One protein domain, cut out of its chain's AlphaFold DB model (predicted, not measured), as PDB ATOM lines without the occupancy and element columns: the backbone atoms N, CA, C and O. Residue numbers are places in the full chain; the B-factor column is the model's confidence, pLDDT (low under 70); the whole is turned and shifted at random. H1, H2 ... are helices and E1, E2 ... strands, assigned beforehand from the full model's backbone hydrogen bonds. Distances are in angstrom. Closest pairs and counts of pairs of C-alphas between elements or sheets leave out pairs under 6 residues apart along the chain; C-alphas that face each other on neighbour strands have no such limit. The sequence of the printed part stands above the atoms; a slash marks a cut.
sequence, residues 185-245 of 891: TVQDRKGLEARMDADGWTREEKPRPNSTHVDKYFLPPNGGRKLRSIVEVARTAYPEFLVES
ATOM      1  N   THR A 185     134.377-109.856 271.056       73.81
ATOM      2  CA  THR A 185     133.671-110.800 270.188       73.81
ATOM      3  C   THR A 185     132.261-110.314 269.931       73.81
ATOM      4  O   THR A 185     131.582-109.909 270.871       73.81
ATOM      5  N   VAL A 186     131.817-110.406 268.679       76.06
ATOM      6  CA  VAL A 186     130.416-110.176 268.318       76.06
ATOM      7  C   VAL A 186     129.556-111.274 268.954       76.06
ATOM      8  O   VAL A 186     129.855-112.450 268.740       76.06
ATOM      9  N   GLN A 187     128.531-110.905 269.731       74.44
ATOM     10  CA  GLN A 187     127.573-111.863 270.300       74.44
ATOM     11  C   GLN A 187     126.526-112.285 269.266       74.44
ATOM     12  O   GLN A 187     126.578-113.413 268.776       74.44
ATOM     13  N   ASP A 188     125.615-111.385 268.883       79.06
ATOM     14  CA  ASP A 188     124.673-111.658 267.798       79.06
ATOM     15  C   ASP A 188     125.268-111.255 266.449       79.06
ATOM     16  O   ASP A 188     125.175-110.116 265.989       79.06
ATOM     17  N   ARG A 189     125.880-112.233 265.784       80.19
ATOM     18  CA  ARG A 189     126.396-112.045 264.431       80.19
ATOM     19  C   ARG A 189     125.283-111.881 263.387       80.19
ATOM     20  O   ARG A 189     125.518-111.218 262.383       80.19
ATOM     21  N   LYS A 190     124.098-112.468 263.586       82.75
ATOM     22  CA  LYS A 190     123.028-112.447 262.579       82.75
ATOM     23  C   LYS A 190     122.279-111.113 262.601       82.75
ATOM     24  O   LYS A 190     122.051-110.549 261.537       82.75
ATOM     25  N   GLY A 191     121.972-110.586 263.786       82.31
ATOM     26  CA  GLY A 191     121.446-109.232 263.956       82.31
ATOM     27  C   GLY A 191     122.433-108.158 263.501       82.31
ATOM     28  O   GLY A 191     122.016-107.214 262.835       82.31
ATOM     29  N   LEU A 192     123.737-108.332 263.758       83.75
ATOM     30  CA  LEU A 192     124.763-107.422 263.240       83.75
ATOM     31  C   LEU A 192     124.817-107.424 261.707       83.75
ATOM     32  O   LEU A 192     124.841-106.356 261.106       83.75
ATOM     33  N   GLU A 193     124.826-108.596 261.063       84.25
ATOM     34  CA  GLU A 193     124.832-108.664 259.596       84.25
ATOM     35  C   GLU A 193     123.537-108.083 258.999       84.25
ATOM     36  O   GLU A 193     123.616-107.293 258.066       84.25
ATOM     37  N   ALA A 194     122.369-108.340 259.597       84.88
ATOM     38  CA  ALA A 194     121.109-107.724 259.166       84.88
ATOM     39  C   ALA A 194     121.073-106.193 259.364       84.88
ATOM     40  O   ALA A 194     120.515-105.483 258.528       84.88
ATOM     41  N   ARG A 195     121.681-105.668 260.439       81.69
ATOM     42  CA  ARG A 195     121.846-104.222 260.671       81.69
ATOM     43  C   ARG A 195     122.781-103.609 259.630       81.69
ATOM     44  O   ARG A 195     122.408-102.638 258.988       81.69
ATOM     45  N   MET A 196     123.947-104.219 259.407       87.75
ATOM     46  CA  MET A 196     124.910-103.807 258.383       87.75
ATOM     47  C   MET A 196     124.277-103.725 256.991       87.75
ATOM     48  O   MET A 196     124.473-102.729 256.299       87.75
ATOM     49  N   ASP A 197     123.525-104.753 256.597       84.88
ATOM     50  CA  ASP A 197     122.895-104.819 255.280       84.88
ATOM     51  C   ASP A 197     121.758-103.768 255.154       84.88
ATOM     52  O   ASP A 197     121.608-103.155 254.097       84.88
ATOM     53  N   ALA A 198     121.010-103.482 256.234       85.25
ATOM     54  CA  ALA A 198     120.001-102.411 256.277       85.25
ATOM     55  C   ALA A 198     120.609-100.994 256.238       85.25
ATOM     56  O   ALA A 198     120.078-100.110 255.568       85.25
ATOM     57  N   ASP A 199     121.750-100.797 256.901       82.62
ATOM     58  CA  ASP A 199     122.512 -99.544 256.924       82.62
ATOM     59  C   ASP A 199     123.469 -99.414 255.711       82.62
ATOM     60  O   ASP A 199     124.386 -98.592 255.708       82.62
ATOM     61  N   GLY A 200     123.282-100.225 254.660       83.00
ATOM     62  CA  GLY A 200     123.937-100.062 253.355       83.00
ATOM     63  C   GLY A 200     125.409-100.487 253.270       83.00
ATOM     64  O   GLY A 200     126.116-100.068 252.349       83.00
ATOM     65  N   TRP A 201     125.906-101.305 254.201       87.12
ATOM     66  CA  TRP A 201     127.254-101.877 254.102       87.12
ATOM     67  C   TRP A 201     127.329-102.920 252.984       87.12
ATOM     68  O   TRP A 201     126.424-103.730 252.802       87.12
ATOM     69  N   THR A 202     128.449-102.954 252.261       84.62
ATOM     70  CA  THR A 202     128.663-103.914 251.164       84.62
ATOM     71  C   THR A 202     129.901-104.782 251.397       84.62
ATOM     72  O   THR A 202     130.762-104.478 252.228       84.62
ATOM     73  N   ARG A 203     129.967-105.923 250.700       85.94
ATOM     74  CA  ARG A 203     131.004-106.952 250.878       85.94
ATOM     75  C   ARG A 203     131.698-107.218 249.545       85.94
ATOM     76  O   ARG A 203     131.041-107.477 248.545       85.94
ATOM     77  N   GLU A 204     133.022-107.162 249.547       86.12
ATOM     78  CA  GLU A 204     133.881-107.422 248.391       86.12
ATOM     79  C   GLU A 204     134.682-108.698 248.651       86.12
ATOM     80  O   GLU A 204     135.449-108.780 249.613       86.12
ATOM     81  N   GLU A 205     134.505-109.700 247.793       86.19
ATOM     82  CA  GLU A 205     135.203-110.980 247.889       86.19
ATOM     83  C   GLU A 205     136.226-111.112 246.760       86.19
ATOM     84  O   GLU A 205     135.881-111.060 245.581       86.19
ATOM     85  N   LYS A 206     137.505-111.262 247.120       81.12
ATOM     86  CA  LYS A 206     138.626-111.280 246.180       81.12
ATOM     87  C   LYS A 206     139.411-112.595 246.281       81.12
ATOM     88  O   LYS A 206     140.179-112.772 247.232       81.12
ATOM     89  N   PRO A 207     139.259-113.515 245.310       81.00
ATOM     90  CA  PRO A 207     140.084-114.714 245.217       81.00
ATOM     91  C   PRO A 207     141.573-114.373 245.110       81.00
ATOM     92  O   PRO A 207     141.957-113.413 244.436       81.00
ATOM     93  N   ARG A 208     142.426-115.170 245.760       78.44
ATOM     94  CA  ARG A 208     143.881-115.075 245.598       78.44
ATOM     95  C   ARG A 208     144.348-115.946 244.425       78.44
ATOM     96  O   ARG A 208     143.952-117.108 244.361       78.44
ATOM     97  N   PRO A 209     145.235-115.451 243.541       59.34
ATOM     98  CA  PRO A 209     145.907-116.301 242.563       59.34
ATOM     99  C   PRO A 209     146.584-117.496 243.245       59.34
ATOM    100  O   PRO A 209     147.197-117.342 244.304       59.34
ATOM    101  N   ASN A 210     146.463-118.676 242.636       59.69
ATOM    102  CA  ASN A 210     147.050-119.940 243.092       59.69
ATOM    103  C   ASN A 210     146.677-120.345 244.537       59.69
ATOM    104  O   ASN A 210     147.456-121.002 245.227       59.69
ATOM    105  N   SER A 211     145.484-119.973 245.014       66.06
ATOM    106  CA  SER A 211     144.967-120.412 246.313       66.06
ATOM    107  C   SER A 211     143.447-120.555 246.304       66.06
ATOM    108  O   SER A 211     142.740-119.761 245.695       66.06
ATOM    109  N   THR A 212     142.926-121.519 247.063       66.31
ATOM    110  CA  THR A 212     141.485-121.652 247.349       66.31
ATOM    111  C   THR A 212     140.974-120.610 248.356       66.31
ATOM    112  O   THR A 212     139.805-120.636 248.738       66.31
ATOM    113  N   HIS A 213     141.834-119.693 248.820       67.25
ATOM    114  CA  HIS A 213     141.467-118.646 249.765       67.25
ATOM    115  C   HIS A 213     140.919-117.392 249.069       67.25
ATOM    116  O   HIS A 213     141.536-116.836 248.157       67.25
ATOM    117  N   VAL A 214     139.780-116.912 249.568       79.62
ATOM    118  CA  VAL A 214     139.113-115.686 249.127       79.62
ATOM    119  C   VAL A 214     139.203-114.663 250.257       79.62
ATOM    120  O   VAL A 214     138.646-114.880 251.334       79.62
ATOM    121  N   ASP A 215     139.906-113.554 250.020       78.75
ATOM    122  CA  ASP A 215     139.920-112.430 250.956       78.75
ATOM    123  C   ASP A 215     138.536-111.768 250.960       78.75
ATOM    124  O   ASP A 215     138.000-111.460 249.894       78.75
ATOM    125  N   LYS A 216     137.978-111.488 252.141       82.94
ATOM    126  CA  LYS A 216     136.696-110.781 252.282       82.94
ATOM    127  C   LYS A 216     136.917-109.407 252.911       82.94
ATOM    128  O   LYS A 216     137.535-109.301 253.971       82.94
ATOM    129  N   TYR A 217     136.399-108.369 252.264       86.06
ATOM    130  CA  TYR A 217     136.482-106.977 252.697       86.06
ATOM    131  C   TYR A 217     135.077-106.406 252.908       86.06
ATOM    132  O   TYR A 217     134.164-106.676 252.132       86.06
ATOM    133  N   PHE A 218     134.915-105.598 253.952       85.75
ATOM    134  CA  PHE A 218     133.677-104.892 254.271       85.75
ATOM    135  C   PHE A 218     133.845-103.407 253.945       85.75
ATOM    136  O   PHE A 218     134.843-102.791 254.336       85.75
ATOM    137  N   LEU A 219     132.878-102.848 253.223       86.44
ATOM    138  CA  LEU A 219     132.867-101.468 252.751       86.44
ATOM    139  C   LEU A 219     131.744-100.698 253.466       86.44
ATOM    140  O   LEU A 219     130.593-101.142 253.410       86.44
ATOM    141  N   PRO A 220     132.038 -99.570 254.138       85.56
ATOM    142  CA  PRO A 220     131.004 -98.719 254.722       85.56
ATOM    143  C   PRO A 220     130.197 -97.994 253.630       85.56
ATOM    144  O   PRO A 220     130.781 -97.629 252.604       85.56
ATOM    145  N   PRO A 221     128.906 -97.686 253.867       82.38
ATOM    146  CA  PRO A 221     128.050 -96.962 252.914       82.38
ATOM    147  C   PRO A 221     128.654 -95.616 252.484       82.38
ATOM    148  O   PRO A 221     128.596 -95.233 251.319       82.38
ATOM    149  N   ASN A 222     129.322 -94.926 253.412       78.62
ATOM    150  CA  ASN A 222     129.835 -93.566 253.228       78.62
ATOM    151  C   ASN A 222     131.252 -93.517 252.605       78.62
ATOM    152  O   ASN A 222     132.003 -92.578 252.857       78.62
ATOM    153  N   GLY A 223     131.666 -94.542 251.847       70.06
ATOM    154  CA  GLY A 223     132.905 -94.522 251.042       70.06
ATOM    155  C   GLY A 223     134.237 -94.560 251.815       70.06
ATOM    156  O   GLY A 223     135.291 -94.268 251.254       70.06
ATOM    157  N   GLY A 224     134.205 -94.899 253.106       74.50
ATOM    158  CA  GLY A 224     135.371 -94.951 253.993       74.50
ATOM    159  C   GLY A 224     136.293 -96.176 253.840       74.50
ATOM    160  O   GLY A 224     136.220 -96.968 252.901       74.50
ATOM    161  N   ARG A 225     137.199 -96.339 254.815       79.12
ATOM    162  CA  ARG A 225     138.243 -97.381 254.845       79.12
ATOM    163  C   ARG A 225     137.666 -98.805 254.764       79.12
ATOM    164  O   ARG A 225     136.869 -99.193 255.611       79.12
ATOM    165  N   LYS A 226     138.189 -99.620 253.836       83.69
ATOM    166  CA  LYS A 226     137.905-101.067 253.751       83.69
ATOM    167  C   LYS A 226     138.342-101.790 255.035       83.69
ATOM    168  O   LYS A 226     139.515-101.710 255.415       83.69
ATOM    169  N   LEU A 227     137.425-102.519 255.668       84.75
ATOM    170  CA  LEU A 227     137.671-103.316 256.878       84.75
ATOM    171  C   LEU A 227     137.824-104.803 256.525       84.75
ATOM    172  O   LEU A 227     137.277-105.269 255.526       84.75
ATOM    173  N   ARG A 228     138.599-105.556 257.312       79.75
ATOM    174  CA  ARG A 228     138.992-106.955 257.024       79.75
ATOM    175  C   ARG A 228     138.320-107.979 257.939       79.75
ATOM    176  O   ARG A 228     138.600-109.172 257.855       79.75
ATOM    177  N   SER A 229     137.455-107.530 258.843       83.31
ATOM    178  CA  SER A 229     136.701-108.392 259.748       83.31
ATOM    179  C   SER A 229     135.401-107.728 260.174       83.31
ATOM    180  O   SER A 229     135.376-106.536 260.470       83.31
ATOM    181  N   ILE A 230     134.343-108.523 260.327       82.00
ATOM    182  CA  ILE A 230     133.085-108.074 260.932       82.00
ATOM    183  C   ILE A 230     133.269-107.555 262.373       82.00
ATOM    184  O   ILE A 230     132.534-106.682 262.819       82.00
ATOM    185  N   VAL A 231     134.314-108.003 263.084       82.75
ATOM    186  CA  VAL A 231     134.670-107.473 264.415       82.75
ATOM    187  C   VAL A 231     135.260-106.056 264.321       82.75
ATOM    188  O   VAL A 231     135.120-105.272 265.254       82.75
ATOM    189  N   GLU A 232     135.898-105.692 263.203       80.62
ATOM    190  CA  GLU A 232     136.325-104.308 262.947       80.62
ATOM    191  C   GLU A 232     135.133-103.427 262.565       80.62
ATOM    192  O   GLU A 232     135.086-102.281 262.995       80.62
ATOM    193  N   VAL A 233     134.149-103.954 261.827       81.62
ATOM    194  CA  VAL A 233     132.895-103.234 261.532       81.62
ATOM    195  C   VAL A 233     132.147-102.927 262.831       81.62
ATOM    196  O   VAL A 233     131.871-101.764 263.115       81.62
ATOM    197  N   ALA A 234     131.934-103.938 263.680       82.81
ATOM    198  CA  ALA A 234     131.317-103.768 264.995       82.81
ATOM    199  C   ALA A 234     132.063-102.740 265.866       82.81
ATOM    200  O   ALA A 234     131.445-101.824 266.390       82.81
ATOM    201  N   ARG A 235     133.402-102.787 265.944       80.19
ATOM    202  CA  ARG A 235     134.189-101.773 266.686       80.19
ATOM    203  C   ARG A 235     134.025-100.344 266.177       80.19
ATOM    204  O   ARG A 235     134.271 -99.414 266.939       80.19
ATOM    205  N   THR A 236     133.720-100.185 264.893       77.69
ATOM    206  CA  THR A 236     133.744 -98.891 264.198       77.69
ATOM    207  C   THR A 236     132.357 -98.250 264.116       77.69
ATOM    208  O   THR A 236     132.269 -97.027 264.085       77.69
ATOM    209  N   ALA A 237     131.293 -99.060 264.065       78.06
ATOM    210  CA  ALA A 237     129.923 -98.599 263.822       78.06
ATOM    211  C   ALA A 237     128.851 -99.216 264.743       78.06
ATOM    212  O   ALA A 237     127.817 -98.586 264.925       78.06
ATOM    213  N   TYR A 238     129.090-100.396 265.332       83.00
ATOM    214  CA  TYR A 238     128.088-101.149 266.111       83.00
ATOM    215  C   TYR A 238     128.687-101.760 267.399       83.00
ATOM    216  O   TYR A 238     128.722-102.991 267.560       83.00
ATOM    217  N   PRO A 239     129.278-100.939 268.294       77.75
ATOM    218  CA  PRO A 239     130.005-101.426 269.467       77.75
ATOM    219  C   PRO A 239     129.115-102.192 270.455       77.75
ATOM    220  O   PRO A 239     129.623-103.031 271.192       77.75
ATOM    221  N   GLU A 240     127.802-101.964 270.443       76.25
ATOM    222  CA  GLU A 240     126.797-102.660 271.251       76.25
ATOM    223  C   GLU A 240     126.685-104.164 270.948       76.25
ATOM    224  O   GLU A 240     126.271-104.932 271.812       76.25
ATOM    225  N   PHE A 241     127.115-104.614 269.764       78.38
ATOM    226  CA  PHE A 241     127.183-106.042 269.436       78.38
ATOM    227  C   PHE A 241     128.448-106.730 269.979       78.38
ATOM    228  O   PHE A 241     128.572-107.953 269.860       78.38
ATOM    229  N   LEU A 242     129.402-105.984 270.555       77.50
ATOM    230  CA  LEU A 242     130.647-106.517 271.108       77.50
ATOM    231  C   LEU A 242     130.544-106.804 272.605       77.50
ATOM    232  O   LEU A 242     130.196-105.938 273.400       77.50
ATOM    233  N   VAL A 243     131.019-107.981 273.004       73.06
ATOM    234  CA  VAL A 243     131.296-108.307 274.409       73.06
ATOM    235  C   VAL A 243     132.761-108.689 274.581       73.06
ATOM    236  O   VAL A 243     133.382-109.282 273.694       73.06
ATOM    237  N   GLU A 244     133.335-108.334 275.729       53.34
ATOM    238  CA  GLU A 244     134.672-108.765 276.124       53.34
ATOM    239  C   GLU A 244     134.683-110.275 276.390       53.34
ATOM    240  O   GLU A 244     134.235-110.738 277.439       53.34
ATOM    241  N   SER A 245     135.212-111.074 275.455       48.31
ATOM    242  CA  SER A 245     135.503-112.470 275.783       48.31
ATOM    243  C   SER A 245     136.739-112.538 276.679       48.31
ATOM    244  O   SER A 245     137.776-111.936 276.377       48.31
TER     245      SER A 245
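AT A GLANCE: This is residues 185 to 245 of the 891 residues of the protein "Hypothetical protein" of Pelagomonas calceolata (UniProt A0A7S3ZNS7). A long two-strand hairpin, E1 and E2, reaches out from a small, loosely packed head holding helices H1 and H2; residues 208 to 213 at its tip stick out. In the head, E3 pairs back with the first printed residues. The 61 printed residues, with named elements in the order H1, E1, E2, H2, E3, are of mixed class, only just compact, close to loose (radius of gyration of the C-alphas 12.6 A), spanning 38 by 29 by 18 A.

IN THESE COORDINATES: H1, residues 189 to 198, begins at C-alpha (126.396, -112.045, 264.431) and measures 14.1 A. E1 is residues 202 to 207, 16.8 A; E2 is 214 to 219, 15.9 A; H2 is 230 to 237, 10.4 A. E3, residues 242 to 245, 9.0 A, ends at (135.503, -112.470, 275.783).

HOW THE PARTS SIT: H1 and H2 are close but not clearly touching (C-alphas of Leu 192 and Ala 234, the closest, 7.7 A), at a steep tilt of 54 degrees. In both, every O i to N i+4 pair is within hydrogen-bond range. Hairpin E1 and E2 is antiparallel, with N 204 and O 217 at 2.9 A. The closest C-alphas of E2 and H2, Phe 218 and Ile 230, are 7.4 A apart. E3 pairs with no named strand; its residues 242 to 243 pair antiparallel with 185 to 186.

THE WHOLE: The C-alphas farthest apart, Asn 210 and Glu 240, are 38.8 A apart. The printed part has no cut and no long link. Residues 209 to 213 and 244 to 245 have pLDDT under 70.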